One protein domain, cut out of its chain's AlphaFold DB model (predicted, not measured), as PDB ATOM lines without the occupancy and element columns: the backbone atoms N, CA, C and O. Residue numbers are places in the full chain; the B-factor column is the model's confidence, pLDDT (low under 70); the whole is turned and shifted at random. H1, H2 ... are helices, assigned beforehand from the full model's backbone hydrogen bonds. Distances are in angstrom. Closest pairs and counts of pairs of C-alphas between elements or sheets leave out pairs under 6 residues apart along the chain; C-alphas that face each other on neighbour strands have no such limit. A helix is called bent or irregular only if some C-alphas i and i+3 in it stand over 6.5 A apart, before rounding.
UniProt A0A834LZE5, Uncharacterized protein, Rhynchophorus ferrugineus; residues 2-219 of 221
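What this domain is: This is residues 2 to 219 of the 221 residues of an uncharacterized protein of Rhynchophorus ferrugineus (UniProt A0A834LZE5). A bundle of H2, H4 and H6 makes a long rod, with bent H5 packing on H4 and H6. The printed part is all helix: 218 residues with named helices H1 to H6 and no named strand. It is loose, radius of gyration of the C-alphas 23.7 A, spanning 83, 33 and 27 A.

Where its parts are: H1, residues 2 to 11, begins at C-alpha 2 (-21.272, 29.908, 12.969). H2 is residues 17 to 47, H3 51 to 54 and H4 74 to 123, 73.7 A long. H5, 130 to 180, is one helix by hydrogen bonds but bent into arms, H5a up to 155 and H5b from 158, those C-alphas 7.3 A apart. H6, 186 to 217, ends at (-4.843, 29.674, 36.649).

How they stand to each other: H2 touches H4, closest at C-alphas 23 and 111, 5.8 A. Hairpins are H4 and H5a, H5b and H6. H6 has 27 of 28 O i to N i+4 pairs within hydrogen-bond range.

The domain as a whole: The printed part has no cut; link H3 to H4 is long; 14 residues are under pLDDT 70.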
ATOM      1  N   ILE A   2     -22.545  29.357  12.428       63.81
ATOM      2  CA  ILE A   2     -21.272  29.908  12.969       63.81
ATOM      3  C   ILE A   2     -20.492  28.869  13.794       63.81
ATOM      4  O   ILE A   2     -19.326  28.625  13.515       63.81
ATOM      5  N   VAL A   3     -21.135  28.217  14.770       62.38
ATOM      6  CA  VAL A   3     -20.476  27.200  15.616       62.38
ATOM      7  C   VAL A   3     -20.038  25.980  14.798       62.38
ATOM      8  O   VAL A   3     -18.951  25.464  15.014       62.38
ATOM      9  N   GLU A   4     -20.841  25.550  13.823       70.88
ATOM     10  CA  GLU A   4     -20.505  24.423  12.937       70.88
ATOM     11  C   GLU A   4     -19.277  24.714  12.073       70.88
ATOM     12  O   GLU A   4     -18.360  23.902  12.058       70.88
ATOM     13  N   GLY A   5     -19.200  25.895  11.447       71.06
ATOM     14  CA  GLY A   5     -18.018  26.286  10.673       71.06
ATOM     15  C   GLY A   5     -16.748  26.342  11.528       71.06
ATOM     16  O   GLY A   5     -15.677  25.953  11.082       71.06
ATOM     17  N   MET A   6     -16.861  26.735  12.801       67.69
ATOM     18  CA  MET A   6     -15.725  26.675  13.723       67.69
ATOM     19  C   MET A   6     -15.339  25.247  14.099       67.69
ATOM     20  O   MET A   6     -14.155  24.941  14.196       67.69
ATOM     21  N   LEU A   7     -16.318  24.371  14.324       71.94
ATOM     22  CA  LEU A   7     -16.058  22.958  14.590       71.94
ATOM     23  C   LEU A   7     -15.391  22.286  13.385       71.94
ATOM     24  O   LEU A   7     -14.489  21.474  13.576       71.94
ATOM     25  N   GLU A   8     -15.771  22.656  12.163       76.62
ATOM     26  CA  GLU A   8     -15.089  22.237  10.936       76.62
ATOM     27  C   GLU A   8     -13.655  22.776  10.879       76.62
ATOM     28  O   GLU A   8     -12.724  22.003  10.646       76.62
ATOM     29  N   ASP A   9     -13.445  24.056  11.190       71.56
ATOM     30  CA  ASP A   9     -12.109  24.658  11.278       71.56
ATOM     31  C   ASP A   9     -11.213  23.967  12.321       71.56
ATOM     32  O   ASP A   9     -10.009  23.813  12.088       71.56
ATOM     33  N   PHE A  10     -11.768  23.536  13.461       70.38
ATOM     34  CA  PHE A  10     -11.044  22.747  14.464       70.38
ATOM     35  C   PHE A  10     -10.794  21.317  14.013       70.38
ATOM     36  O   PHE A  10      -9.720  20.777  14.267       70.38
ATOM     37  N   ASN A  11     -11.756  20.695  13.334       73.56
ATOM     38  CA  ASN A  11     -11.591  19.338  12.831       73.56
ATOM     39  C   ASN A  11     -10.484  19.263  11.765       73.56
ATOM     40  O   ASN A  11      -9.727  18.288  11.725       73.56
ATOM     41  N   ASN A  12     -10.369  20.331  10.970       72.88
ATOM     42  CA  ASN A  12      -9.326  20.558   9.972       72.88
ATOM     43  C   ASN A  12      -8.004  21.059  10.580       72.88
ATOM     44  O   ASN A  12      -7.004  21.171   9.868       72.88
ATOM     45  N   TYR A  13      -7.964  21.365  11.880       71.56
ATOM     46  CA  TYR A  13      -6.729  21.756  12.544       71.56
ATOM     47  C   TYR A  13      -5.785  20.547  12.658       71.56
ATOM     48  O   TYR A  13      -6.243  19.445  12.983       71.56
ATOM     49  N   PRO A  14      -4.465  20.716  12.440       72.56
ATOM     50  CA  PRO A  14      -3.494  19.634  12.562       72.56
ATOM     51  C   PRO A  14      -3.250  19.291  14.039       72.56
ATOM     52  O   PRO A  14      -2.235  19.649  14.643       72.56
ATOM     53  N   LEU A  15      -4.223  18.615  14.645       81.12
ATOM     54  CA  LEU A  15      -4.068  17.886  15.895       81.12
ATOM     55  C   LEU A  15      -3.328  16.583  15.600       81.12
ATOM     56  O   LEU A  15      -3.686  15.842  14.678       81.12
ATOM     57  N   THR A  16      -2.311  16.288  16.400       84.50
ATOM     58  CA  THR A  16      -1.682  14.969  16.410       84.50
ATOM     59  C   THR A  16      -2.714  13.917  16.812       84.50
ATOM     60  O   THR A  16      -3.706  14.211  17.485       84.50
ATOM     61  N   LYS A  17      -2.481  12.661  16.421       86.12
ATOM     62  CA  LYS A  17      -3.374  11.554  16.784       86.12
ATOM     63  C   LYS A  17      -3.585  11.467  18.303       86.12
ATOM     64  O   LYS A  17      -4.717  11.346  18.745       86.12
ATOM     65  N   PHE A  18      -2.510  11.635  19.076       86.75
ATOM     66  CA  PHE A  18      -2.554  11.630  20.538       86.75
ATOM     67  C   PHE A  18      -3.458  12.733  21.116       86.75
ATOM     68  O   PHE A  18      -4.295  12.457  21.970       86.75
ATOM     69  N   GLU A  19      -3.343  13.970  20.622       88.12
ATOM     70  CA  GLU A  19      -4.195  15.083  21.068       88.12
ATOM     71  C   GLU A  19      -5.666  14.845  20.702       88.12
ATOM     72  O   GLU A  19      -6.558  15.076  21.516       88.12
ATOM     73  N   ARG A  20      -5.929  14.346  19.488       87.06
ATOM     74  CA  ARG A  20      -7.287  14.034  19.025       87.06
ATOM     75  C   ARG A  20      -7.926  12.924  19.861       87.06
ATOM     76  O   ARG A  20      -9.096  13.047  20.221       87.06
ATOM     77  N   ASP A  21      -7.171  11.877  20.174       89.19
ATOM     78  CA  ASP A  21      -7.633  10.772  21.015       89.19
ATOM     79  C   ASP A  21      -7.942  11.276  22.436       89.19
ATOM     80  O   ASP A  21      -9.037  11.030  22.941       89.19
ATOM     81  N   GLY A  22      -7.071  12.110  23.019       89.06
ATOM     82  CA  GLY A  22      -7.305  12.737  24.327       89.06
ATOM     83  C   GLY A  22      -8.555  13.627  24.377       89.06
ATOM     84  O   GLY A  22      -9.347  13.536  25.319       89.06
ATOM     85  N   VAL A  23      -8.790  14.450  23.349       89.94
ATOM     86  CA  VAL A  23     -10.023  15.255  23.221       89.94
ATOM     87  C   VAL A  23     -11.251  14.342  23.130       89.94
ATOM     88  O   VAL A  23     -12.252  14.556  23.817       89.94
ATOM     89  N   ASN A  24     -11.187  13.305  22.292       89.44
ATOM     90  CA  ASN A  24     -12.302  12.391  22.069       89.44
ATOM     91  C   ASN A  24     -12.652  11.589  23.332       89.44
ATOM     92  O   ASN A  24     -13.829  11.391  23.626       89.44
ATOM     93  N   ASP A  25     -11.656  11.161  24.101       92.25
ATOM     94  CA  ASP A  25     -11.868  10.398  25.329       92.25
ATOM     95  C   ASP A  25     -12.487  11.259  26.439       92.25
ATOM     96  O   ASP A  25     -13.449  10.828  27.084       92.25
ATOM     97  N   ASN A  26     -12.058  12.517  26.581       89.88
ATOM     98  CA  ASN A  26     -12.697  13.483  27.485       89.88
ATOM     99  C   ASN A  26     -14.151  13.780  27.090       89.88
ATOM    100  O   ASN A  26     -15.051  13.805  27.943       89.88
ATOM    101  N   LEU A  27     -14.416  13.947  25.790       90.00
ATOM    102  CA  LEU A  27     -15.772  14.129  25.274       90.00
ATOM    103  C   LEU A  27     -16.636  12.882  25.493       90.00
ATOM    104  O   LEU A  27     -17.789  13.016  25.898       90.00
ATOM    105  N   LYS A  28     -16.112  11.671  25.282       91.12
ATOM    106  CA  LYS A  28     -16.830  10.413  25.557       91.12
ATOM    107  C   LYS A  28     -17.165  10.254  27.033       91.12
ATOM    108  O   LYS A  28     -18.308   9.921  27.348       91.12
ATOM    109  N   SER A  29     -16.208  10.523  27.919       90.62
ATOM    110  CA  SER A  29     -16.421  10.502  29.369       90.62
ATOM    111  C   SER A  29     -17.543  11.467  29.758       90.62
ATOM    112  O   SER A  29     -18.557  11.063  30.330       90.62
ATOM    113  N   THR A  30     -17.451  12.716  29.296       89.56
ATOM    114  CA  THR A  30     -18.483  13.749  29.475       89.56
ATOM    115  C   THR A  30     -19.847  13.322  28.926       89.56
ATOM    116  O   THR A  30     -20.881  13.516  29.571       89.56
ATOM    117  N   MET A  31     -19.880  12.692  27.748       87.19
ATOM    118  CA  MET A  31     -21.107  12.170  27.148       87.19
ATOM    119  C   MET A  31     -21.723  11.030  27.958       87.19
ATOM    120  O   MET A  31     -22.946  10.901  27.965       87.19
ATOM    121  N   SER A  32     -20.916  10.217  28.637       87.62
ATOM    122  CA  SER A  32     -21.411   9.161  29.521       87.62
ATOM    123  C   SER A  32     -22.160   9.751  30.719       87.62
ATOM    124  O   SER A  32     -23.334   9.439  30.923       87.62
ATOM    125  N   PHE A  33     -21.550  10.705  31.433       87.44
ATOM    126  CA  PHE A  33     -22.201  11.418  32.542       87.44
ATOM    127  C   PHE A  33     -23.464  12.163  32.093       87.44
ATOM    128  O   PHE A  33     -24.513  12.075  32.730       87.44
ATOM    129  N   SER A  34     -23.397  12.819  30.934       86.06
ATOM    130  CA  SER A  34     -24.534  13.512  30.322       86.06
ATOM    131  C   SER A  34     -25.714  12.579  30.012       86.06
ATOM    132  O   SER A  34     -26.873  12.969  30.164       86.06
ATOM    133  N   LYS A  35     -25.450  11.332  29.591       86.75
ATOM    134  CA  LYS A  35     -26.495  10.320  29.349       86.75
ATOM    135  C   LYS A  35     -27.170   9.880  30.645       86.75
ATOM    136  O   LYS A  35     -28.386   9.715  30.642       86.75
ATOM    137  N   LEU A  36     -26.411   9.725  31.732       89.56
ATOM    138  CA  LEU A  36     -26.964   9.397  33.050       89.56
ATOM    139  C   LEU A  36     -27.883  10.514  33.560       89.56
ATOM    140  O   LEU A  36     -29.027  10.240  33.917       89.56
ATOM    141  N   TYR A  37     -27.430  11.770  33.499       89.69
ATOM    142  CA  TYR A  37     -28.242  12.942  33.852       89.69
ATOM    143  C   TYR A  37     -29.546  13.004  33.043       89.69
ATOM    144  O   TYR A  37     -30.634  13.145  33.605       89.69
ATOM    145  N   ARG A  38     -29.461  12.813  31.722       90.69
ATOM    146  CA  ARG A  38     -30.639  12.796  30.849       90.69
ATOM    147  C   ARG A  38     -31.585  11.637  31.151       90.69
ATOM    148  O   ARG A  38     -32.796  11.834  31.134       90.69
ATOM    149  N   GLY A  39     -31.051  10.453  31.451       89.81
ATOM    150  CA  GLY A  39     -31.844   9.314  31.911       89.81
ATOM    151  C   GLY A  39     -32.624   9.650  33.181       89.81
ATOM    152  O   GLY A  39     -33.834   9.439  33.224       89.81
ATOM    153  N   ASN A  40     -31.966  10.267  34.165       89.75
ATOM    154  CA  ASN A  40     -32.598  10.686  35.417       89.75
ATOM    155  C   ASN A  40     -33.715  11.725  35.200       89.75
ATOM    156  O   ASN A  40     -34.796  11.609  35.776       89.75
ATOM    157  N   CYS A  41     -33.498  12.696  34.308       91.00
ATOM    158  CA  CYS A  41     -34.510  13.696  33.954       91.00
ATOM    159  C   CYS A  41     -35.747  13.070  33.300       91.00
ATOM    160  O   CYS A  41     -36.876  13.433  33.636       91.00
ATOM    161  N   ILE A  42     -35.552  12.112  32.387       88.81
ATOM    162  CA  ILE A  42     -36.657  11.396  31.735       88.81
ATOM    163  C   ILE A  42     -37.423  10.558  32.760       88.81
ATOM    164  O   ILE A  42     -38.649  10.617  32.791       88.81
ATOM    165  N   ILE A  43     -36.720   9.830  33.633       89.06
ATOM    166  CA  ILE A  43     -37.349   9.025  34.689       89.06
ATOM    167  C   ILE A  43     -38.196   9.917  35.604       89.06
ATOM    168  O   ILE A  43     -39.367   9.619  35.815       89.06
ATOM    169  N   ALA A  44     -37.657  11.039  36.083       89.56
ATOM    170  CA  ALA A  44     -38.401  11.973  36.930       89.56
ATOM    171  C   ALA A  44     -39.613  12.600  36.222       89.56
ATOM    172  O   ALA A  44     -40.663  12.783  36.833       89.56
ATOM    173  N   SER A  45     -39.494  12.876  34.922       87.94
ATOM    174  CA  SER A  45     -40.607  13.372  34.104       87.94
ATOM    175  C   SER A  45     -41.726  12.335  33.981       87.94
ATOM    176  O   SER A  45     -42.903  12.673  34.066       87.94
ATOM    177  N   CYS A  46     -41.374  11.054  33.843       85.56
ATOM    178  CA  CYS A  46     -42.343   9.962  33.865       85.56
ATOM    179  C   CYS A  46     -42.970   9.782  35.256       85.56
ATOM    180  O   CYS A  46     -44.171   9.530  35.337       85.56
ATOM    181  N   LEU A  47     -42.199   9.954  36.341       87.06
ATOM    182  CA  LEU A  47     -42.707   9.873  37.718       87.06
ATOM    183  C   LEU A  47     -43.837  10.877  37.977       87.06
ATOM    184  O   LEU A  47     -44.779  10.530  38.677       87.06
ATOM    185  N   LEU A  48     -43.807  12.066  37.365       85.44
ATOM    186  CA  LEU A  48     -44.889  13.060  37.458       85.44
ATOM    187  C   LEU A  48     -46.245  12.515  36.981       85.44
ATOM    188  O   LEU A  48     -47.297  12.909  37.473       85.44
ATOM    189  N   SER A  49     -46.224  11.572  36.041       83.31
ATOM    190  CA  SER A  49     -47.432  10.980  35.466       83.31
ATOM    191  C   SER A  49     -48.007   9.847  36.324       83.31
ATOM    192  O   SER A  49     -49.028   9.277  35.972       83.31
ATOM    193  N   ILE A  50     -47.364   9.446  37.421       82.38
ATOM    194  CA  ILE A  50     -47.797   8.277  38.203       82.38
ATOM    195  C   ILE A  50     -48.798   8.642  39.319       82.38
ATOM    196  O   ILE A  50     -49.819   7.956  39.422       82.38
ATOM    197  N   PRO A  51     -48.588   9.694  40.141       81.19
ATOM    198  CA  PRO A  51     -49.484  10.025  41.252       81.19
ATOM    199  C   PRO A  51     -50.979  10.148  40.894       81.19
ATOM    200  O   PRO A  51     -51.785   9.557  41.619       81.19
ATOM    201  N   PRO A  52     -51.384  10.797  39.780       78.81
ATOM    202  CA  PRO A  52     -52.798  10.904  39.399       78.81
ATOM    203  C   PRO A  52     -53.452   9.560  39.050       78.81
ATOM    204  O   PRO A  52     -54.672   9.450  39.074       78.81
ATOM    205  N   LEU A  53     -52.662   8.537  38.708       76.00
ATOM    206  CA  LEU A  53     -53.163   7.189  38.419       76.00
ATOM    207  C   LEU A  53     -53.361   6.364  39.696       76.00
ATOM    208  O   LEU A  53     -54.199   5.464  39.732       76.00
ATOM    209  N   ILE A  54     -52.580   6.658  40.739       75.12
ATOM    210  CA  ILE A  54     -52.653   5.985  42.041       75.12
ATOM    211  C   ILE A  54     -53.794   6.573  42.872       75.12
ATOM    212  O   ILE A  54     -54.585   5.839  43.475       75.12
ATOM    213  N   VAL A  55     -53.891   7.901  42.905       72.00
ATOM    214  CA  VAL A  55     -54.998   8.597  43.552       72.00
ATOM    215  C   VAL A  55     -56.217   8.412  42.654       72.00
ATOM    216  O   VAL A  55     -56.279   8.979  41.573       72.00
ATOM    217  N   LYS A  56     -57.205   7.618  43.087       63.62
ATOM    218  CA  LYS A  56     -58.453   7.332  42.340       63.62
ATOM    219  C   LYS A  56     -59.383   8.556  42.187       63.62
ATOM    220  O   LYS A  56     -60.605   8.416  42.182       63.62
ATOM    221  N   ALA A  57     -58.829   9.760  42.104       68.88
ATOM    222  CA  ALA A  57     -59.555  10.984  41.835       68.88
ATOM    223  C   ALA A  57     -59.897  11.039  40.341       68.88
ATOM    224  O   ALA A  57     -59.020  11.121  39.478       68.88
ATOM    225  N   LYS A  58     -61.195  10.950  40.038       73.50
ATOM    226  CA  LYS A  58     -61.699  10.919  38.664       73.50
ATOM    227  C   LYS A  58     -61.308  12.209  37.930       73.50
ATOM    228  O   LYS A  58     -61.525  13.293  38.457       73.50
ATOM    229  N   TYR A  59     -60.774  12.069  36.715       81.25
ATOM    230  CA  TYR A  59     -60.417  13.178  35.817       81.25
ATOM    231  C   TYR A  59     -59.342  14.147  36.352       81.25
ATOM    232  O   TYR A  59     -59.432  15.353  36.138       81.25
ATOM    233  N   THR A  60     -58.301  13.631  37.018       83.56
ATOM    234  CA  THR A  60     -57.177  14.453  37.507       83.56
ATOM    235  C   THR A  60     -56.034  14.489  36.481       83.56
ATOM    236  O   THR A  60     -55.419  13.452  36.236       83.56
ATOM    237  N   PRO A  61     -55.724  15.640  35.857       83.38
ATOM    238  CA  PRO A  61     -54.616  15.737  34.909       83.38
ATOM    239  C   PRO A  61     -53.246  15.614  35.610       83.38
ATOM    240  O   PRO A  61     -53.123  15.964  36.784       83.38
ATOM    241  N   PRO A  62     -52.195  15.158  34.902       83.19
ATOM    242  CA  PRO A  62     -50.852  14.989  35.463       83.19
ATOM    243  C   PRO A  62     -50.136  16.305  35.762       83.19
ATOM    244  O   PRO A  62     -49.209  16.333  36.565       83.19
ATOM    245  N   THR A  63     -50.561  17.401  35.134       82.44
ATOM    246  CA  THR A  63     -50.036  18.737  35.410       82.44
ATOM    247  C   THR A  63     -51.167  19.706  35.710       82.44
ATOM    248  O   THR A  63     -52.249  19.625  35.120       82.44
ATOM    249  N   SER A  64     -50.911  20.644  36.624       81.25
ATOM    250  CA  SER A  64     -51.829  21.749  36.889       81.25
ATOM    251  C   SER A  64     -51.726  22.758  35.745       81.25
ATOM    252  O   SER A  64     -50.841  23.610  35.715       81.25
ATOM    253  N   MET A  65     -52.599  22.605  34.753       82.00
ATOM    254  CA  MET A  65     -52.712  23.495  33.602       82.00
ATOM    255  C   MET A  65     -54.178  23.875  33.421       82.00
ATOM    256  O   MET A  65     -55.066  23.042  33.600       82.00
ATOM    257  N   HIS A  66     -54.440  25.128  33.048       86.69
ATOM    258  CA  HIS A  66     -55.786  25.535  32.666       86.69
ATOM    259  C   HIS A  66     -56.174  24.862  31.343       86.69
ATOM    260  O   HIS A  66     -55.520  25.063  30.320       86.69
ATOM    261  N   ILE A  67     -57.240  24.064  31.375       87.94
ATOM    262  CA  ILE A  67     -57.778  23.371  30.207       87.94
ATOM    263  C   ILE A  67     -59.051  24.117  29.785       87.94
ATOM    264  O   ILE A  67     -59.984  24.195  30.581       87.94
ATOM    265  N   PRO A  68     -59.122  24.670  28.560       91.44
ATOM    266  CA  PRO A  68     -60.243  25.513  28.135       91.44
ATOM    267  C   PRO A  68     -61.505  24.719  27.742       91.44
ATOM    268  O   PRO A  68     -62.436  25.283  27.174       91.44
ATOM    269  N   TYR A  69     -61.533  23.411  27.992       91.44
ATOM    270  CA  TYR A  69     -62.619  22.499  27.634       91.44
ATOM    271  C   TYR A  69     -62.865  21.471  28.742       91.44
ATOM    272  O   TYR A  69     -62.005  21.234  29.591       91.44
ATOM    273  N   ASP A  70     -64.045  20.850  28.722       88.81
ATOM    274  CA  ASP A  70     -64.456  19.868  29.726       88.81
ATOM    275  C   ASP A  70     -63.773  18.505  29.506       88.81
ATOM    276  O   ASP A  70     -63.853  17.911  28.429       88.81
ATOM    277  N   ILE A  71     -63.105  18.008  30.549       88.25
ATOM    278  CA  ILE A  71     -62.384  16.728  30.566       88.25
ATOM    279  C   ILE A  71     -63.176  15.593  31.226       88.25
ATOM    280  O   ILE A  71     -62.651  14.491  31.357       88.25
ATOM    281  N   THR A  72     -64.433  15.813  31.621       88.00
ATOM    282  CA  THR A  72     -65.282  14.803  32.287       88.00
ATOM    283  C   THR A  72     -65.750  13.662  31.370       88.00
ATOM    284  O   THR A  72     -66.470  12.763  31.804       88.00
ATOM    285  N   SER A  73     -65.315  13.653  30.108       90.81
ATOM    286  CA  SER A  73     -65.505  12.557  29.156       90.81
ATOM    287  C   SER A  73     -64.259  11.676  29.082       90.81
ATOM    288  O   SER A  73     -63.170  12.174  28.804       90.81
ATOM    289  N   ASP A  74     -64.415  10.357  29.231       88.25
ATOM    290  CA  ASP A  74     -63.294   9.399  29.260       88.25
ATOM    291  C   ASP A  74     -62.383   9.501  28.025       88.25
ATOM    292  O   ASP A  74     -61.158   9.463  28.141       88.25
ATOM    293  N   LYS A  75     -62.963   9.697  26.833       90.81
ATOM    294  CA  LYS A  75     -62.187   9.869  25.591       90.81
ATOM    295  C   LYS A  75     -61.362  11.156  25.615       90.81
ATOM    296  O   LYS A  75     -60.187  11.136  25.258       90.81
ATOM    297  N   VAL A  76     -61.974  12.263  26.036       91.31
ATOM    298  CA  VAL A  76     -61.316  13.577  26.100       91.31
ATOM    299  C   VAL A  76     -60.228  13.567  27.168       91.31
ATOM    300  O   VAL A  76     -59.124  14.052  26.921       91.31
ATOM    301  N   TYR A  77     -60.495  12.941  28.314       90.19
ATOM    302  CA  TYR A  77     -59.528  12.764  29.386       90.19
ATOM    303  C   TYR A  77     -58.285  12.006  28.916       90.19
ATOM    304  O   TYR A  77     -57.184  12.518  29.076       90.19
ATOM    305  N   ILE A  78     -58.437  10.840  28.279       89.94
ATOM    306  CA  ILE A  78     -57.296  10.035  27.804       89.94
ATOM    307  C   ILE A  78     -56.438  10.817  26.801       89.94
ATOM    308  O   ILE A  78     -55.207  10.779  26.879       89.94
ATOM    309  N   VAL A  79     -57.070  11.549  25.878       92.25
ATOM    310  CA  VAL A  79     -56.362  12.376  24.890       92.25
ATOM    311  C   VAL A  79     -55.597  13.507  25.578       92.25
ATOM    312  O   VAL A  79     -54.403  13.675  25.333       92.25
ATOM    313  N   THR A  80     -56.253  14.240  26.478       91.88
ATOM    314  CA  THR A  80     -55.653  15.357  27.230       91.88
ATOM    315  C   THR A  80     -54.497  14.875  28.101       91.88
ATOM    316  O   THR A  80     -53.423  15.471  28.111       91.88
ATOM    317  N   TYR A  81     -54.703  13.764  28.802       90.88
ATOM    318  CA  TYR A  81     -53.708  13.133  29.652       90.88
ATOM    319  C   TYR A  81     -52.461  12.764  28.845       90.88
ATOM    320  O   TYR A  81     -51.358  13.195  29.171       90.88
ATOM    321  N   SER A  82     -52.642  12.029  27.745       90.44
ATOM    322  CA  SER A  82     -51.540  11.613  26.869       90.44
ATOM    323  C   SER A  82     -50.792  12.815  26.297       90.44
ATOM    324  O   SER A  82     -49.563  12.823  26.264       90.44
ATOM    325  N   TYR A  83     -51.525  13.858  25.900       92.00
ATOM    326  CA  TYR A  83     -50.947  15.103  25.413       92.00
ATOM    327  C   TYR A  83     -50.052  15.774  26.464       92.00
ATOM    328  O   TYR A  83     -48.908  16.106  26.156       92.00
ATOM    329  N   GLN A  84     -50.518  15.916  27.709       91.31
ATOM    330  CA  GLN A  84     -49.716  16.514  28.780       91.31
ATOM    331  C   GLN A  84     -48.453  15.700  29.085       91.31
ATOM    332  O   GLN A  84     -47.373  16.278  29.204       91.31
ATOM    333  N   VAL A  85     -48.551  14.368  29.144       90.31
ATOM    334  CA  VAL A  85     -47.380  13.500  29.362       90.31
ATOM    335  C   VAL A  85     -46.348  13.682  28.244       90.31
ATOM    336  O   VAL A  85     -45.163  13.873  28.519       90.31
ATOM    337  N   ILE A  86     -46.787  13.681  26.982       91.25
ATOM    338  CA  ILE A  86     -45.902  13.879  25.825       91.25
ATOM    339  C   ILE A  86     -45.228  15.253  25.887       91.25
ATOM    340  O   ILE A  86     -44.016  15.345  25.689       91.25
ATOM    341  N   LEU A  87     -45.977  16.313  26.202       91.56
ATOM    342  CA  LEU A  87     -45.423  17.662  26.327       91.56
ATOM    343  C   LEU A  87     -44.351  17.759  27.412       91.56
ATOM    344  O   LEU A  87     -43.309  18.374  27.178       91.56
ATOM    345  N   VAL A  88     -44.577  17.152  28.578       90.12
ATOM    346  CA  VAL A  88     -43.598  17.147  29.675       90.12
ATOM    347  C   VAL A  88     -42.325  16.416  29.251       90.12
ATOM    348  O   VAL A  88     -41.228  16.939  29.445       90.12
ATOM    349  N   VAL A  89     -42.448  15.253  28.606       89.81
ATOM    350  CA  VAL A  89     -41.292  14.484  28.117       89.81
ATOM    351  C   VAL A  89     -40.511  15.260  27.056       89.81
ATOM    352  O   VAL A  89     -39.282  15.311  27.125       89.81
ATOM    353  N   ILE A  90     -41.194  15.900  26.101       92.31
ATOM    354  CA  ILE A  90     -40.550  16.752  25.090       92.31
ATOM    355  C   ILE A  90     -39.838  17.926  25.765       92.31
ATOM    356  O   ILE A  90     -38.682  18.199  25.450       92.31
ATOM    357  N   SER A  91     -40.482  18.587  26.726       91.38
ATOM    358  CA  SER A  91     -39.904  19.732  27.438       91.38
ATOM    359  C   SER A  91     -38.644  19.337  28.209       91.38
ATOM    360  O   SER A  91     -37.603  19.975  28.061       91.38
ATOM    361  N   ALA A  92     -38.687  18.230  28.955       90.69
ATOM    362  CA  ALA A  92     -37.524  17.686  29.654       90.69
ATOM    363  C   ALA A  92     -36.394  17.310  28.681       90.69
ATOM    364  O   ALA A  92     -35.212  17.546  28.944       90.69
ATOM    365  N   HIS A  93     -36.745  16.763  27.520       90.31
ATOM    366  CA  HIS A  93     -35.782  16.423  26.482       90.31
ATOM    367  C   HIS A  93     -35.084  17.657  25.906       90.31
ATOM    368  O   HIS A  93     -33.859  17.677  25.820       90.31
ATOM    369  N   LEU A  94     -35.843  18.691  25.545       92.25
ATOM    370  CA  LEU A  94     -35.296  19.945  25.028       92.25
ATOM    371  C   LEU A  94     -34.401  20.624  26.068       92.25
ATOM    372  O   LEU A  94     -33.289  21.034  25.736       92.25
ATOM    373  N   ASN A  95     -34.833  20.645  27.331       91.44
ATOM    374  CA  ASN A  95     -34.059  21.194  28.439       91.44
ATOM    375  C   ASN A  95     -32.696  20.498  28.584       91.44
ATOM    376  O   ASN A  95     -31.649  21.140  28.557       91.44
ATOM    377  N   THR A  96     -32.697  19.163  28.636       92.38
ATOM    378  CA  THR A  96     -31.449  18.391  28.757       92.38
ATOM    379  C   THR A  96     -30.552  18.498  27.522       92.38
ATOM    380  O   THR A  96     -29.335  18.415  27.654       92.38
ATOM    381  N   ILE A  97     -31.101  18.694  26.317       92.19
ATOM    382  CA  ILE A  97     -30.284  18.936  25.115       92.19
ATOM    383  C   ILE A  97     -29.483  20.229  25.258       92.19
ATOM    384  O   ILE A  97     -28.299  20.231  24.915       92.19
ATOM    385  N   ILE A  98     -30.105  21.297  25.763       92.75
ATOM    386  CA  ILE A  98     -29.443  22.588  25.970       92.75
ATOM    387  C   ILE A  98     -28.282  22.430  26.960       92.75
ATOM    388  O   ILE A  98     -27.159  22.818  26.633       92.75
ATOM    389  N   ASP A  99     -28.526  21.775  28.102       93.12
ATOM    390  CA  ASP A  99     -27.498  21.510  29.118       93.12
ATOM    391  C   ASP A  99     -26.315  20.713  28.538       93.12
ATOM    392  O   ASP A  99     -25.148  21.071  28.703       93.12
ATOM    393  N   ILE A 100     -26.607  19.629  27.811       92.00
ATOM    394  CA  ILE A 100     -25.584  18.741  27.243       92.00
ATOM    395  C   ILE A 100     -24.777  19.451  26.158       92.00
ATOM    396  O   ILE A 100     -23.569  19.237  26.054       92.00
ATOM    397  N   LEU A 101     -25.426  20.261  25.321       91.75
ATOM    398  CA  LEU A 101     -24.740  21.001  24.269       91.75
ATOM    399  C   LEU A 101     -23.773  22.023  24.872       91.75
ATOM    400  O   LEU A 101     -22.622  22.080  24.442       91.75
ATOM    401  N   PHE A 102     -24.198  22.742  25.915       91.75
ATOM    402  CA  PHE A 102     -23.326  23.642  26.667       91.75
ATOM    403  C   PHE A 102     -22.118  22.901  27.253       91.75
ATOM    404  O   PHE A 102     -20.975  23.262  26.972       91.75
ATOM    405  N   ILE A 103     -22.357  21.814  27.993       92.31
ATOM    406  CA  ILE A 103     -21.301  21.006  28.616       92.31
ATOM    407  C   ILE A 103     -20.292  20.513  27.570       92.31
ATOM    408  O   ILE A 103     -19.087  20.623  27.771       92.31
ATOM    409  N   LYS A 104     -20.759  20.012  26.421       91.12
ATOM    410  CA  LYS A 104     -19.880  19.541  25.340       91.12
ATOM    411  C   LYS A 104     -18.988  20.644  24.784       91.12
ATOM    412  O   LYS A 104     -17.810  20.394  24.542       91.12
ATOM    413  N   LEU A 105     -19.543  21.833  24.560       91.44
ATOM    414  CA  LEU A 105     -18.800  22.973  24.026       91.44
ATOM    415  C   LEU A 105     -17.742  23.462  25.020       91.44
ATOM    416  O   LEU A 105     -16.599  23.686  24.626       91.44
ATOM    417  N   VAL A 106     -18.088  23.543  26.308       91.50
ATOM    418  CA  VAL A 106     -17.145  23.920  27.373       91.50
ATOM    419  C   VAL A 106     -16.053  22.864  27.551       91.50
ATOM    420  O   VAL A 106     -14.881  23.220  27.648       91.50
ATOM    421  N   THR A 107     -16.389  21.571  27.523       91.75
ATOM    422  CA  THR A 107     -15.389  20.491  27.562       91.75
ATOM    423  C   THR A 107     -14.463  20.557  26.354       91.75
ATOM    424  O   THR A 107     -13.252  20.443  26.514       91.75
ATOM    425  N   LEU A 108     -14.997  20.788  25.152       91.44
ATOM    426  CA  LEU A 108     -14.169  20.949  23.960       91.44
ATOM    427  C   LEU A 108     -13.212  22.139  24.108       91.44
ATOM    428  O   LEU A 108     -12.021  21.984  23.866       91.44
ATOM    429  N   ALA A 109     -13.702  23.297  24.559       90.19
ATOM    430  CA  ALA A 109     -12.861  24.465  24.818       90.19
ATOM    431  C   ALA A 109     -11.761  24.173  25.856       90.19
ATOM    432  O   ALA A 109     -10.606  24.538  25.651       90.19
ATOM    433  N   THR A 110     -12.113  23.464  26.931       90.88
ATOM    434  CA  THR A 110     -11.191  23.020  27.989       90.88
ATOM    435  C   THR A 110     -10.076  22.144  27.409       90.88
ATOM    436  O   THR A 110      -8.901  22.456  27.582       90.88
ATOM    437  N   CYS A 111     -10.412  21.114  26.626       90.62
ATOM    438  CA  CYS A 111      -9.404  20.253  25.999       90.62
ATOM    439  C   CYS A 111      -8.541  20.999  24.967       90.62
ATOM    440  O   CYS A 111      -7.348  20.732  24.849       90.62
ATOM    441  N   LEU A 112      -9.114  21.944  24.214       90.00
ATOM    442  CA  LEU A 112      -8.346  22.764  23.272       90.00
ATOM    443  C   LEU A 112      -7.327  23.653  23.999       90.00
ATOM    444  O   LEU A 112      -6.209  23.818  23.508       90.00
ATOM    445  N   PHE A 113      -7.667  24.178  25.179       89.50
ATOM    446  CA  PHE A 113      -6.704  24.879  26.029       89.50
ATOM    447  C   PHE A 113      -5.611  23.961  26.567       89.50
ATOM    448  O   PHE A 113      -4.444  24.334  26.522       89.50
ATOM    449  N   GLU A 114      -5.947  22.755  27.026       90.00
ATOM    450  CA  GLU A 114      -4.943  21.783  27.482       90.00
ATOM    451  C   GLU A 114      -3.931  21.460  26.381       90.00
ATOM    452  O   GLU A 114      -2.723  21.471  26.622       90.00
ATOM    453  N   VAL A 115      -4.409  21.231  25.156       90.06
ATOM    454  CA  VAL A 115      -3.545  21.011  23.989       90.06
ATOM    455  C   VAL A 115      -2.644  22.221  23.741       90.06
ATOM    456  O   VAL A 115      -1.453  22.056  23.478       90.06
ATOM    457  N   LEU A 116      -3.181  23.440  23.844       88.56
ATOM    458  CA  LEU A 116      -2.392  24.658  23.679       88.56
ATOM    459  C   LEU A 116      -1.275  24.745  24.730       88.56
ATOM    460  O   LEU A 116      -0.119  24.938  24.357       88.56
ATOM    461  N   ILE A 117      -1.606  24.559  26.011       87.06
ATOM    462  CA  ILE A 117      -0.648  24.595  27.126       87.06
ATOM    463  C   ILE A 117       0.450  23.545  26.915       87.06
ATOM    464  O   ILE A 117       1.637  23.841  27.031       87.06
ATOM    465  N   GLN A 118       0.081  22.321  26.527       87.44
ATOM    466  CA  GLN A 118       1.046  21.254  26.247       87.44
ATOM    467  C   GLN A 118       1.996  21.601  25.094       87.44
ATOM    468  O   GLN A 118       3.182  21.271  25.158       87.44
ATOM    469  N   ARG A 119       1.502  22.252  24.036       87.00
ATOM    470  CA  ARG A 119       2.335  22.688  22.906       87.00
ATOM    471  C   ARG A 119       3.258  23.847  23.286       87.00
ATOM    472  O   ARG A 119       4.433  23.800  22.935       87.00
ATOM    473  N   LEU A 120       2.761  24.833  24.035       85.12
ATOM    474  CA  LEU A 120       3.562  25.956  24.538       85.12
ATOM    475  C   LEU A 120       4.690  25.478  25.457       85.12
ATOM    476  O   LEU A 120       5.841  25.863  25.258       85.12
ATOM    477  N   ASN A 121       4.391  24.561  26.379       83.69
ATOM    478  CA  ASN A 121       5.397  23.978  27.267       83.69
ATOM    479  C   ASN A 121       6.512  23.276  26.489       83.69
ATOM    480  O   ASN A 121       7.672  23.398  26.858       83.69
ATOM    481  N   LYS A 122       6.195  22.583  25.387       82.12
ATOM    482  CA  LYS A 122       7.217  21.950  24.538       82.12
ATOM    483  C   LYS A 122       8.127  22.977  23.864       82.12
ATOM    484  O   LYS A 122       9.327  22.742  23.806       82.12
ATOM    485  N   ILE A 123       7.594  24.110  23.399       78.81
ATOM    486  CA  ILE A 123       8.402  25.167  22.760       78.81
ATOM    487  C   ILE A 123       9.434  25.739  23.737       78.81
ATOM    488  O   ILE A 123      10.574  25.960  23.343       78.81
ATOM    489  N   GLY A 124       9.075  25.908  25.014       67.62
ATOM    490  CA  GLY A 124       9.993  26.412  26.043       67.62
ATOM    491  C   GLY A 124      11.265  25.573  26.243       67.62
ATOM    492  O   GLY A 124      12.251  26.093  26.757       67.62
ATOM    493  N   TYR A 125      11.274  24.304  25.812       66.00
ATOM    494  CA  TYR A 125      12.427  23.403  25.933       66.00
ATOM    495  C   TYR A 125      13.322  23.330  24.683       66.00
ATOM    496  O   TYR A 125      14.465  22.892  24.801       66.00
ATOM    497  N   PHE A 126      12.850  23.745  23.500       62.72
ATOM    498  CA  PHE A 126      13.591  23.610  22.237       62.72
ATOM    499  C   PHE A 126      13.922  24.994  21.650       62.72
ATOM    500  O   PHE A 126      13.065  25.636  21.051       62.72
ATOM    501  N   MET A 127      15.169  25.459  21.801       59.38
ATOM    502  CA  MET A 127      15.691  26.680  21.152       59.38
ATOM    503  C   MET A 127      16.384  26.338  19.824       59.38
ATOM    504  O   MET A 127      17.598  26.489  19.704       59.38
ATOM    505  N   ASP A 128      15.633  25.847  18.838       67.00
ATOM    506  CA  ASP A 128      16.162  25.566  17.493       67.00
ATOM    507  C   ASP A 128      15.397  26.350  16.409       67.00
ATOM    508  O   ASP A 128      14.352  26.935  16.687       67.00
ATOM    509  N   MET A 129      15.885  26.372  15.166       62.53
ATOM    510  CA  MET A 129      15.281  27.115  14.038       62.53
ATOM    511  C   MET A 129      13.810  26.736  13.752       62.53
ATOM    512  O   MET A 129      13.050  27.551  13.230       62.53
ATOM    513  N   GLU A 130      13.366  25.533  14.133       70.94
ATOM    514  CA  GLU A 130      11.956  25.111  14.038       70.94
ATOM    515  C   GLU A 130      11.054  25.732  15.127       70.94
ATOM    516  O   GLU A 130       9.827  25.760  14.982       70.94
ATOM    517  N   ALA A 131      11.631  26.282  16.201       74.88
ATOM    518  CA  ALA A 131      10.892  26.852  17.326       74.88
ATOM    519  C   ALA A 131      10.036  28.056  16.913       74.88
ATOM    520  O   ALA A 131       8.909  28.194  17.387       74.88
ATOM    521  N   GLU A 132      10.513  28.889  15.982       79.62
ATOM    522  CA  GLU A 132       9.750  30.033  15.468       79.62
ATOM    523  C   GLU A 132       8.495  29.576  14.706       79.62
ATOM    524  O   GLU A 132       7.396  30.107  14.904       79.62
ATOM    525  N   GLN A 133       8.622  28.531  13.881       81.44
ATOM    526  CA  GLN A 133       7.494  27.962  13.145       81.44
ATOM    527  C   GLN A 133       6.475  27.311  14.091       81.44
ATOM    528  O   GLN A 133       5.267  27.528  13.938       81.44
ATOM    529  N   HIS A 134       6.935  26.561  15.094       80.38
ATOM    530  CA  HIS A 134       6.069  25.973  16.117       80.38
ATOM    531  C   HIS A 134       5.369  27.034  16.971       80.38
ATOM    532  O   HIS A 134       4.169  26.916  17.242       80.38
ATOM    533  N   PHE A 135       6.073  28.105  17.330       83.75
ATOM    534  CA  PHE A 135       5.512  29.237  18.058       83.75
ATOM    535  C   PHE A 135       4.427  29.949  17.249       83.75
ATOM    536  O   PHE A 135       3.321  30.167  17.750       83.75
ATOM    537  N   ARG A 136       4.674  30.211  15.961       85.25
ATOM    538  CA  ARG A 136       3.671  30.793  15.059       85.25
ATOM    539  C   ARG A 136       2.418  29.920  14.954       85.25
ATOM    540  O   ARG A 136       1.305  30.443  14.987       85.25
ATOM    541  N   GLN A 137       2.572  28.598  14.862       84.69
ATOM    542  CA  GLN A 137       1.435  27.670  14.858       84.69
ATOM    543  C   GLN A 137       0.664  27.682  16.186       84.69
ATOM    544  O   GLN A 137      -0.565  27.605  16.172       84.69
ATOM    545  N   CYS A 138       1.349  27.812  17.323       86.25
ATOM    546  CA  CYS A 138       0.698  27.925  18.629       86.25
ATOM    547  C   CYS A 138      -0.061  29.243  18.785       86.25
ATOM    548  O   CYS A 138      -1.185  29.222  19.272       86.25
ATOM    549  N   LEU A 139       0.477  30.364  18.296       87.00
ATOM    550  CA  LEU A 139      -0.233  31.648  18.274       87.00
ATOM    551  C   LEU A 139      -1.509  31.593  17.427       87.00
ATOM    552  O   LEU A 139      -2.561  32.077  17.844       87.00
ATOM    553  N   ILE A 140      -1.443  30.971  16.244       87.62
ATOM    554  CA  ILE A 140      -2.625  30.772  15.394       87.62
ATOM    555  C   ILE A 140      -3.651  29.888  16.114       87.62
ATOM    556  O   ILE A 140      -4.840  30.214  16.104       87.62
ATOM    557  N   PHE A 141      -3.207  28.802  16.757       87.50
ATOM    558  CA  PHE A 141      -4.084  27.924  17.533       87.50
ATOM    559  C   PHE A 141      -4.751  28.669  18.690       87.50
ATOM    560  O   PHE A 141      -5.969  28.623  18.823       87.50
ATOM    561  N   HIS A 142      -3.968  29.404  19.477       88.50
ATOM    562  CA  HIS A 142      -4.435  30.200  20.605       88.50
ATOM    563  C   HIS A 142      -5.517  31.194  20.184       88.50
ATOM    564  O   HIS A 142      -6.606  31.185  20.750       88.50
ATOM    565  N   ASN A 143      -5.275  31.973  19.125       88.44
ATOM    566  CA  ASN A 143      -6.257  32.929  18.609       88.44
ATOM    567  C   ASN A 143      -7.556  32.246  18.150       88.44
ATOM    568  O   ASN A 143      -8.646  32.771  18.386       88.44
ATOM    569  N   LYS A 144      -7.467  31.069  17.515       86.81
ATOM    570  CA  LYS A 144      -8.654  30.286  17.132       86.81
ATOM    571  C   LYS A 144      -9.420  29.780  18.356       86.81
ATOM    572  O   LYS A 144     -10.643  29.908  18.390       86.81
ATOM    573  N   THR A 145      -8.719  29.253  19.357       87.44
ATOM    574  CA  THR A 145      -9.309  28.771  20.614       87.44
ATOM    575  C   THR A 145      -9.976  29.906  21.390       87.44
ATOM    576  O   THR A 145     -11.129  29.764  21.786       87.44
ATOM    577  N   LEU A 146      -9.336  31.071  21.518       87.94
ATOM    578  CA  LEU A 146      -9.950  32.242  22.154       87.94
ATOM    579  C   LEU A 146     -11.204  32.712  21.417       87.94
ATOM    580  O   LEU A 146     -12.231  32.961  22.045       87.94
ATOM    581  N   ARG A 147     -11.162  32.771  20.080       88.94
ATOM    582  CA  ARG A 147     -12.337  33.130  19.276       88.94
ATOM    583  C   ARG A 147     -13.491  32.145  19.475       88.94
ATOM    584  O   ARG A 147     -14.648  32.551  19.477       88.94
ATOM    585  N   PHE A 148     -13.191  30.855  19.625       87.06
ATOM    586  CA  PHE A 148     -14.193  29.822  19.892       87.06
ATOM    587  C   PHE A 148     -14.893  30.034  21.224       87.06
ATOM    588  O   PHE A 148     -16.119  29.982  21.293       87.06
ATOM    589  N   ILE A 149     -14.118  30.334  22.259       87.81
ATOM    590  CA  ILE A 149     -14.637  30.590  23.599       87.81
ATOM    591  C   ILE A 149     -15.476  31.857  23.632       87.81
ATOM    592  O   ILE A 149     -16.581  31.805  24.152       87.81
ATOM    593  N   ASP A 150     -15.011  32.948  23.020       89.31
ATOM    594  CA  ASP A 150     -15.770  34.204  22.936       89.31
ATOM    595  C   ASP A 150     -17.141  33.993  22.267       89.31
ATOM    596  O   ASP A 150     -18.158  34.538  22.695       89.31
ATOM    597  N   ILE A 151     -17.201  33.134  21.246       88.38
ATOM    598  CA  ILE A 151     -18.458  32.785  20.577       88.38
ATOM    599  C   ILE A 151     -19.347  31.905  21.460       88.38
ATOM    600  O   ILE A 151     -20.551  32.163  21.535       88.38
ATOM    601  N   ILE A 152     -18.792  30.895  22.140       89.62
ATOM    602  CA  ILE A 152     -19.552  30.082  23.104       89.62
ATOM    603  C   ILE A 152     -20.110  30.972  24.210       89.62
ATOM    604  O   ILE A 152     -21.292  30.871  24.527       89.62
ATOM    605  N   GLU A 153     -19.289  31.850  24.775       89.81
ATOM    606  CA  GLU A 153     -19.664  32.755  25.853       89.81
ATOM    607  C   GLU A 153     -20.802  33.674  25.416       89.81
ATOM    608  O   GLU A 153     -21.840  33.712  26.070       89.81
ATOM    609  N   LYS A 154     -20.686  34.334  24.260       89.94
ATOM    610  CA  LYS A 154     -21.756  35.196  23.735       89.94
ATOM    611  C   LYS A 154     -23.051  34.438  23.454       89.94
ATOM    612  O   LYS A 154     -24.129  34.976  23.691       89.94
ATOM    613  N   LEU A 155     -22.958  33.202  22.960       88.81
ATOM    614  CA  LEU A 155     -24.128  32.389  22.632       88.81
ATOM    615  C   LEU A 155     -24.818  31.829  23.885       88.81
ATOM    616  O   LEU A 155     -26.045  31.790  23.944       88.81
ATOM    617  N   TYR A 156     -24.041  31.405  24.882       88.50
ATOM    618  CA  TYR A 156     -24.545  30.675  26.045       88.50
ATOM    619  C   TYR A 156     -24.610  31.487  27.335       88.50
ATOM    620  O   TYR A 156     -25.223  31.001  28.274       88.50
ATOM    621  N   CYS A 157     -24.064  32.701  27.422       90.62
ATOM    622  CA  CYS A 157     -24.119  33.504  28.652       90.62
ATOM    623  C   CYS A 157     -25.566  33.692  29.134       90.62
ATOM    624  O   CYS A 157     -25.908  33.303  30.252       90.62
ATOM    625  N   TYR A 158     -26.445  34.188  28.258       91.94
ATOM    626  CA  TYR A 158     -27.857  34.392  28.589       91.94
ATOM    627  C   TYR A 158     -28.612  33.080  28.798       91.94
ATOM    628  O   TYR A 158     -29.428  32.980  29.714       91.94
ATOM    629  N   VAL A 159     -28.321  32.063  27.981       92.75
ATOM    630  CA  VAL A 159     -28.962  30.746  28.084       92.75
ATOM    631  C   VAL A 159     -28.620  30.109  29.428       92.75
ATOM    632  O   VAL A 159     -29.518  29.783  30.196       92.75
ATOM    633  N   THR A 160     -27.337  30.020  29.768       92.12
ATOM    634  CA  THR A 160     -26.850  29.491  31.046       92.12
ATOM    635  C   THR A 160     -27.381  30.290  32.230       92.12
ATOM    636  O   THR A 160     -27.790  29.692  33.222       92.12
ATOM    637  N   PHE A 161     -27.447  31.621  32.130       93.69
ATOM    638  CA  PHE A 161     -28.057  32.445  33.171       93.69
ATOM    639  C   PHE A 161     -29.535  32.097  33.381       93.69
ATOM    640  O   PHE A 161     -29.939  31.814  34.508       93.69
ATOM    641  N   SER A 162     -30.331  32.057  32.306       93.50
ATOM    642  CA  SER A 162     -31.754  31.698  32.393       93.50
ATOM    643  C   SER A 162     -31.963  30.290  32.940       93.50
ATOM    644  O   SER A 162     -32.858  30.070  33.754       93.50
ATOM    645  N   GLN A 163     -31.089  29.363  32.552       93.38
ATOM    646  CA  GLN A 163     -31.149  27.972  32.949       93.38
ATOM    647  C   GLN A 163     -30.889  27.827  34.449       93.38
ATOM    648  O   GLN A 163     -31.714  27.265  35.161       93.38
ATOM    649  N   LEU A 164     -29.799  28.414  34.952       93.38
ATOM    650  CA  LEU A 164     -29.457  28.369  36.374       93.38
ATOM    651  C   LEU A 164     -30.472  29.126  37.236       93.38
ATOM    652  O   LEU A 164     -30.832  28.640  38.305       93.38
ATOM    653  N   ALA A 165     -30.969  30.278  36.779       95.56
ATOM    654  CA  ALA A 165     -32.017  31.013  37.484       95.56
ATOM    655  C   ALA A 165     -33.305  30.179  37.602       95.56
ATOM    656  O   ALA A 165     -33.888  30.090  38.685       95.56
ATOM    657  N   GLY A 166     -33.709  29.516  36.512       93.94
ATOM    658  CA  GLY A 166     -34.834  28.583  36.498       93.94
ATOM    659  C   GLY A 166     -34.620  27.404  37.447       93.94
ATOM    660  O   GLY A 166     -35.481  27.132  38.284       93.94
ATOM    661  N   SER A 167     -33.457  26.750  37.391       94.50
ATOM    662  CA  SER A 167     -33.130  25.623  38.272       94.50
ATOM    663  C   SER A 167     -33.149  26.026  39.745       94.50
ATOM    664  O   SER A 167     -33.712  25.301  40.560       94.50
ATOM    665  N   VAL A 168     -32.603  27.193  40.103       94.88
ATOM    666  CA  VAL A 168     -32.645  27.710  41.482       94.88
ATOM    667  C   VAL A 168     -34.083  27.950  41.936       94.88
ATOM    668  O   VAL A 168     -34.442  27.539  43.036       94.88
ATOM    669  N   ALA A 169     -34.935  28.537  41.091       94.69
ATOM    670  CA  ALA A 169     -36.346  28.717  41.423       94.69
ATOM    671  C   ALA A 169     -37.045  27.370  41.679       94.69
ATOM    672  O   ALA A 169     -37.731  27.214  42.690       94.69
ATOM    673  N   VAL A 170     -36.824  26.371  40.816       92.31
ATOM    674  CA  VAL A 170     -37.382  25.019  40.986       92.31
ATOM    675  C   VAL A 170     -36.849  24.348  42.252       92.31
ATOM    676  O   VAL A 170     -37.620  23.709  42.963       92.31
ATOM    677  N   ILE A 171     -35.569  24.525  42.590       95.25
ATOM    678  CA  ILE A 171     -34.983  24.038  43.848       95.25
ATOM    679  C   ILE A 171     -35.706  24.657  45.046       95.25
ATOM    680  O   ILE A 171     -36.108  23.930  45.953       95.25
ATOM    681  N   CYS A 172     -35.911  25.976  45.051       94.94
ATOM    682  CA  CYS A 172     -36.575  26.679  46.149       94.94
ATOM    683  C   CYS A 172     -38.036  26.239  46.322       94.94
ATOM    684  O   CYS A 172     -38.442  25.878  47.428       94.94
ATOM    685  N   PHE A 173     -38.821  26.230  45.241       91.50
ATOM    686  CA  PHE A 173     -40.227  25.819  45.301       91.50
ATOM    687  C   PHE A 173     -40.384  24.321  45.570       91.50
ATOM    688  O   PHE A 173     -41.258  23.936  46.343       91.50
ATOM    689  N   GLY A 174     -39.517  23.483  45.002       90.44
ATOM    690  CA  GLY A 174     -39.489  22.047  45.269       90.44
ATOM    691  C   GLY A 174     -39.144  21.748  46.727       90.44
ATOM    692  O   GLY A 174     -39.814  20.935  47.356       90.44
ATOM    693  N   ALA A 175     -38.169  22.455  47.306       92.56
ATOM    694  CA  ALA A 175     -37.836  22.343  48.726       92.56
ATOM    695  C   ALA A 175     -39.011  22.725  49.629       92.56
ATOM    696  O   ALA A 175     -39.332  21.999  50.567       92.56
ATOM    697  N   PHE A 176     -39.695  23.823  49.314       92.50
ATOM    698  CA  PHE A 176     -40.907  24.218  50.025       92.50
ATOM    699  C   PHE A 176     -42.031  23.175  49.880       92.50
ATOM    700  O   PHE A 176     -42.664  22.806  50.867       92.50
ATOM    701  N   GLY A 177     -42.225  22.632  48.674       88.44
ATOM    702  CA  GLY A 177     -43.180  21.558  48.400       88.44
ATOM    703  C   GLY A 177     -42.896  20.285  49.201       88.44
ATOM    704  O   GLY A 177     -43.825  19.688  49.737       88.44
ATOM    705  N   MET A 178     -41.622  19.912  49.367       91.38
ATOM    706  CA  MET A 178     -41.218  18.779  50.211       91.38
ATOM    707  C   MET A 178     -41.560  18.985  51.692       91.38
ATOM    708  O   MET A 178     -41.873  18.015  52.373       91.38
ATOM    709  N   VAL A 179     -41.510  20.221  52.199       92.75
ATOM    710  CA  VAL A 179     -41.847  20.525  53.603       92.75
ATOM    711  C   VAL A 179     -43.353  20.419  53.858       92.75
ATOM    712  O   VAL A 179     -43.762  20.020  54.946       92.75
ATOM    713  N   ILE A 180     -44.181  20.771  52.871       90.94
ATOM    714  CA  ILE A 180     -45.647  20.773  53.007       90.94
ATOM    715  C   ILE A 180     -46.252  19.400  52.698       90.94
ATOM    716  O   ILE A 180     -47.248  19.009  53.309       90.94
ATOM    717  N   ALA A 181     -45.685  18.673  51.735       87.50
ATOM    718  CA  ALA A 181     -46.226  17.399  51.293       87.50
ATOM    719  C   ALA A 181     -45.981  16.287  52.336       87.50
ATOM    720  O   ALA A 181     -44.868  16.152  52.848       87.50
ATOM    721  N   PRO A 182     -46.974  15.422  52.621       88.00
ATOM    722  CA  PRO A 182     -46.751  14.235  53.439       88.00
ATOM    723  C   PRO A 182     -45.676  13.338  52.817       88.00
ATOM    724  O   PRO A 182     -45.710  13.084  51.615       88.00
ATOM    725  N   ILE A 183     -44.777  12.781  53.633       85.31
ATOM    726  CA  ILE A 183     -43.631  11.971  53.166       85.31
ATOM    727  C   ILE A 183     -44.068  10.781  52.287       85.31
ATOM    728  O   ILE A 183     -43.380  10.418  51.338       85.31
ATOM    729  N   ALA A 184     -45.231  10.188  52.574       81.56
ATOM    730  CA  ALA A 184     -45.780   9.056  51.823       81.56
ATOM    731  C   ALA A 184     -46.633   9.460  50.597       81.56
ATOM    732  O   ALA A 184     -47.282   8.606  49.996       81.56
ATOM    733  N   SER A 185     -46.686  10.748  50.238       83.94
ATOM    734  CA  SER A 185     -47.448  11.230  49.080       83.94
ATOM    735  C   SER A 185     -46.652  11.116  47.776       83.94
ATOM    736  O   SER A 185     -45.427  11.238  47.759       83.94
ATOM    737  N   GLY A 186     -47.359  10.925  46.657       82.25
ATOM    738  CA  GLY A 186     -46.743  10.965  45.327       82.25
ATOM    739  C   GLY A 186     -46.090  12.318  45.026       82.25
ATOM    740  O   GLY A 186     -45.015  12.358  44.433       82.25
ATOM    741  N   ASP A 187     -46.680  13.408  45.519       83.38
ATOM    742  CA  ASP A 187     -46.153  14.765  45.358       83.38
ATOM    743  C   ASP A 187     -44.802  14.948  46.058       83.38
ATOM    744  O   ASP A 187     -43.906  15.591  45.514       83.38
ATOM    745  N   PHE A 188     -44.608  14.347  47.237       89.06
ATOM    746  CA  PHE A 188     -43.313  14.364  47.920       89.06
ATOM    747  C   PHE A 188     -42.233  13.673  47.078       89.06
ATOM    748  O   PHE A 188     -41.167  14.244  46.849       89.06
ATOM    749  N   VAL A 189     -42.528  12.482  46.545       88.69
ATOM    750  CA  VAL A 189     -41.594  11.720  45.695       88.69
ATOM    751  C   VAL A 189     -41.232  12.497  44.427       88.69
ATOM    752  O   VAL A 189     -40.058  12.565  44.059       88.69
ATOM    753  N   VAL A 190     -42.221  13.116  43.779       88.25
ATOM    754  CA  VAL A 190     -42.002  13.958  42.597       88.25
ATOM    755  C   VAL A 190     -41.113  15.154  42.949       88.25
ATOM    756  O   VAL A 190     -40.099  15.365  42.285       88.25
ATOM    757  N   ASN A 191     -41.416  15.892  44.020       90.06
ATOM    758  CA  ASN A 191     -40.614  17.048  44.433       90.06
ATOM    759  C   ASN A 191     -39.157  16.671  44.751       90.06
ATOM    760  O   ASN A 191     -38.244  17.374  44.320       90.06
ATOM    761  N   VAL A 192     -38.920  15.537  45.420       91.38
ATOM    762  CA  VAL A 192     -37.565  15.012  45.671       91.38
ATOM    763  C   VAL A 192     -36.836  14.715  44.357       91.38
ATOM    764  O   VAL A 192     -35.683  15.114  44.186       91.38
ATOM    765  N   ALA A 193     -37.493  14.046  43.406       90.88
ATOM    766  CA  ALA A 193     -36.884  13.707  42.120       90.88
ATOM    767  C   ALA A 193     -36.494  14.962  41.314       90.88
ATOM    768  O   ALA A 193     -35.386  15.036  40.774       90.88
ATOM    769  N   PHE A 194     -37.368  15.973  41.270       89.88
ATOM    770  CA  PHE A 194     -37.073  17.256  40.625       89.88
ATOM    771  C   PHE A 194     -35.961  18.023  41.345       89.88
ATOM    772  O   PHE A 194     -35.074  18.561  40.682       89.88
ATOM    773  N   PHE A 195     -35.949  18.021  42.679       92.44
ATOM    774  CA  PHE A 195     -34.885  18.640  43.467       92.44
ATOM    775  C   PHE A 195     -33.517  18.024  43.145       92.44
ATOM    776  O   PHE A 195     -32.575  18.748  42.821       92.44
ATOM    777  N   ILE A 196     -33.413  16.689  43.147       91.69
ATOM    778  CA  ILE A 196     -32.175  15.975  42.795       91.69
ATOM    779  C   ILE A 196     -31.742  16.312  41.363       91.69
ATOM    780  O   ILE A 196     -30.557  16.560  41.131       91.69
ATOM    781  N   ASN A 197     -32.675  16.363  40.406       92.31
ATOM    782  CA  ASN A 197     -32.366  16.740  39.025       92.31
ATOM    783  C   ASN A 197     -31.773  18.144  38.919       92.31
ATOM    784  O   ASN A 197     -30.723  18.307  38.302       92.31
ATOM    785  N   MET A 198     -32.412  19.140  39.533       94.06
ATOM    786  CA  MET A 198     -31.950  20.525  39.451       94.06
ATOM    787  C   MET A 198     -30.611  20.721  40.170       94.06
ATOM    788  O   MET A 198     -29.730  21.402  39.651       94.06
ATOM    789  N   VAL A 199     -30.403  20.078  41.324       93.50
ATOM    790  CA  VAL A 199     -29.100  20.096  42.011       93.50
ATOM    791  C   VAL A 199     -28.018  19.438  41.152       93.50
ATOM    792  O   VAL A 199     -26.928  19.993  41.018       93.50
ATOM    793  N   SER A 200     -28.316  18.296  40.524       92.19
ATOM    794  CA  SER A 200     -27.377  17.612  39.622       92.19
ATOM    795  C   SER A 200     -27.013  18.487  38.425       92.19
ATOM    796  O   SER A 200     -25.844  18.582  38.060       92.19
ATOM    797  N   GLN A 201     -28.002  19.163  37.840       93.81
ATOM    798  CA  GLN A 201     -27.801  20.104  36.749       93.81
ATOM    799  C   GLN A 201     -26.855  21.235  37.167       93.81
ATOM    800  O   GLN A 201     -25.832  21.441  36.519       93.81
ATOM    801  N   VAL A 202     -27.134  21.924  38.278       94.06
ATOM    802  CA  VAL A 202     -26.277  23.009  38.786       94.06
ATOM    803  C   VAL A 202     -24.859  22.502  39.063       94.06
ATOM    804  O   VAL A 202     -23.889  23.137  38.651       94.06
ATOM    805  N   ALA A 203     -24.721  21.329  39.687       92.44
ATOM    806  CA  ALA A 203     -23.421  20.720  39.957       92.44
ATOM    807  C   ALA A 203     -22.617  20.454  38.674       92.44
ATOM    808  O   ALA A 203     -21.418  20.730  38.651       92.44
ATOM    809  N   LEU A 204     -23.259  19.989  37.593       91.75
ATOM    810  CA  LEU A 204     -22.604  19.803  36.294       91.75
ATOM    811  C   LEU A 204     -22.075  21.132  35.745       91.75
ATOM    812  O   LEU A 204     -20.899  21.221  35.398       91.75
ATOM    813  N   TYR A 205     -22.905  22.178  35.717       91.81
ATOM    814  CA  TYR A 205     -22.482  23.508  35.263       91.81
ATOM    815  C   TYR A 205     -21.283  24.027  36.068       91.81
ATOM    816  O   TYR A 205     -20.299  24.497  35.490       91.81
ATOM    817  N   CYS A 206     -21.328  23.889  37.395       92.19
ATOM    818  CA  CYS A 206     -20.233  24.288  38.275       92.19
ATOM    819  C   CYS A 206     -18.956  23.469  38.041       92.19
ATOM    820  O   CYS A 206     -17.868  24.042  38.039       92.19
ATOM    821  N   TRP A 207     -19.070  22.156  37.822       91.81
ATOM    822  CA  TRP A 207     -17.929  21.266  37.601       91.81
ATOM    823  C   TRP A 207     -17.163  21.621  36.326       91.81
ATOM    824  O   TRP A 207     -15.952  21.843  36.361       91.81
ATOM    825  N   TYR A 208     -17.864  21.745  35.198       89.88
ATOM    826  CA  TYR A 208     -17.217  22.071  33.925       89.88
ATOM    827  C   TYR A 208     -16.680  23.507  33.901       89.88
ATOM    828  O   TYR A 208     -15.590  23.740  33.378       89.88
ATOM    829  N   GLY A 209     -17.375  24.452  34.543       88.75
ATOM    830  CA  GLY A 209     -16.856  25.806  34.742       88.75
ATOM    831  C   GLY A 209     -15.590  25.839  35.610       88.75
ATOM    832  O   GLY A 209     -14.651  26.578  35.313       88.75
ATOM    833  N   HIS A 210     -15.528  25.012  36.661       90.19
ATOM    834  CA  HIS A 210     -14.343  24.884  37.508       90.19
ATOM    835  C   HIS A 210     -13.136  24.356  36.726       90.19
ATOM    836  O   HIS A 210     -12.068  24.962  36.806       90.19
ATOM    837  N   ASN A 211     -13.309  23.292  35.936       88.75
ATOM    838  CA  ASN A 211     -12.227  22.698  35.142       88.75
ATOM    839  C   ASN A 211     -11.626  23.709  34.161       88.75
ATOM    840  O   ASN A 211     -10.409  23.873  34.108       88.75
ATOM    841  N   MET A 212     -12.478  24.454  33.454       86.44
ATOM    842  CA  MET A 212     -12.019  25.496  32.538       86.44
ATOM    843  C   MET A 212     -11.238  26.596  33.275       86.44
ATOM    844  O   MET A 212     -10.159  26.998  32.840       86.44
ATOM    845  N   ARG A 213     -11.737  27.062  34.429       86.12
ATOM    846  CA  ARG A 213     -11.060  28.087  35.240       86.12
ATOM    847  C   ARG A 213      -9.732  27.599  35.822       86.12
ATOM    848  O   ARG A 213      -8.808  28.401  35.968       86.12
ATOM    849  N   ALA A 214      -9.645  26.327  36.202       86.31
ATOM    850  CA  ALA A 214      -8.434  25.743  36.765       86.31
ATOM    851  C   ALA A 214      -7.274  25.808  35.762       86.31
ATOM    852  O   ALA A 214      -6.183  26.216  36.147       86.31
ATOM    853  N   LEU A 215      -7.529  25.525  34.481       82.19
ATOM    854  CA  LEU A 215      -6.515  25.594  33.422       82.19
ATOM    855  C   LEU A 215      -5.938  26.999  33.231       82.19
ATOM    856  O   LEU A 215      -4.726  27.148  33.137       82.19
ATOM    857  N   VAL A 216      -6.780  28.035  33.252       71.62
ATOM    858  CA  VAL A 216      -6.322  29.431  33.101       71.62
ATOM    859  C   VAL A 216      -5.437  29.869  34.275       71.62
ATOM    860  O   VAL A 216      -4.525  30.677  34.120       71.62
ATOM    861  N   LYS A 217      -5.670  29.338  35.481       65.69
ATOM    862  CA  LYS A 217      -4.843  29.674  36.649       65.69
ATOM    863  C   LYS A 217      -3.441  29.067  36.602       65.69
ATOM    864  O   LYS A 217      -2.551  29.648  37.215       65.69
ATOM    865  N   TYR A 218      -3.239  27.964  35.883       55.59
ATOM    866  CA  TYR A 218      -1.910  27.372  35.713       55.59
ATOM    867  C   TYR A 218      -0.947  28.265  34.906       55.59
ATOM    868  O   TYR A 218       0.251  28.047  34.999       55.59
ATOM    869  N   GLU A 219      -1.427  29.293  34.190       47.75
ATOM    870  CA  GLU A 219      -0.573  30.253  33.461       47.75
ATOM    871  C   GLU A 219      -0.078  31.447  34.306       47.75
ATOM    872  O   GLU A 219       0.699  32.258  33.813       47.75
TER     873      GLU A 219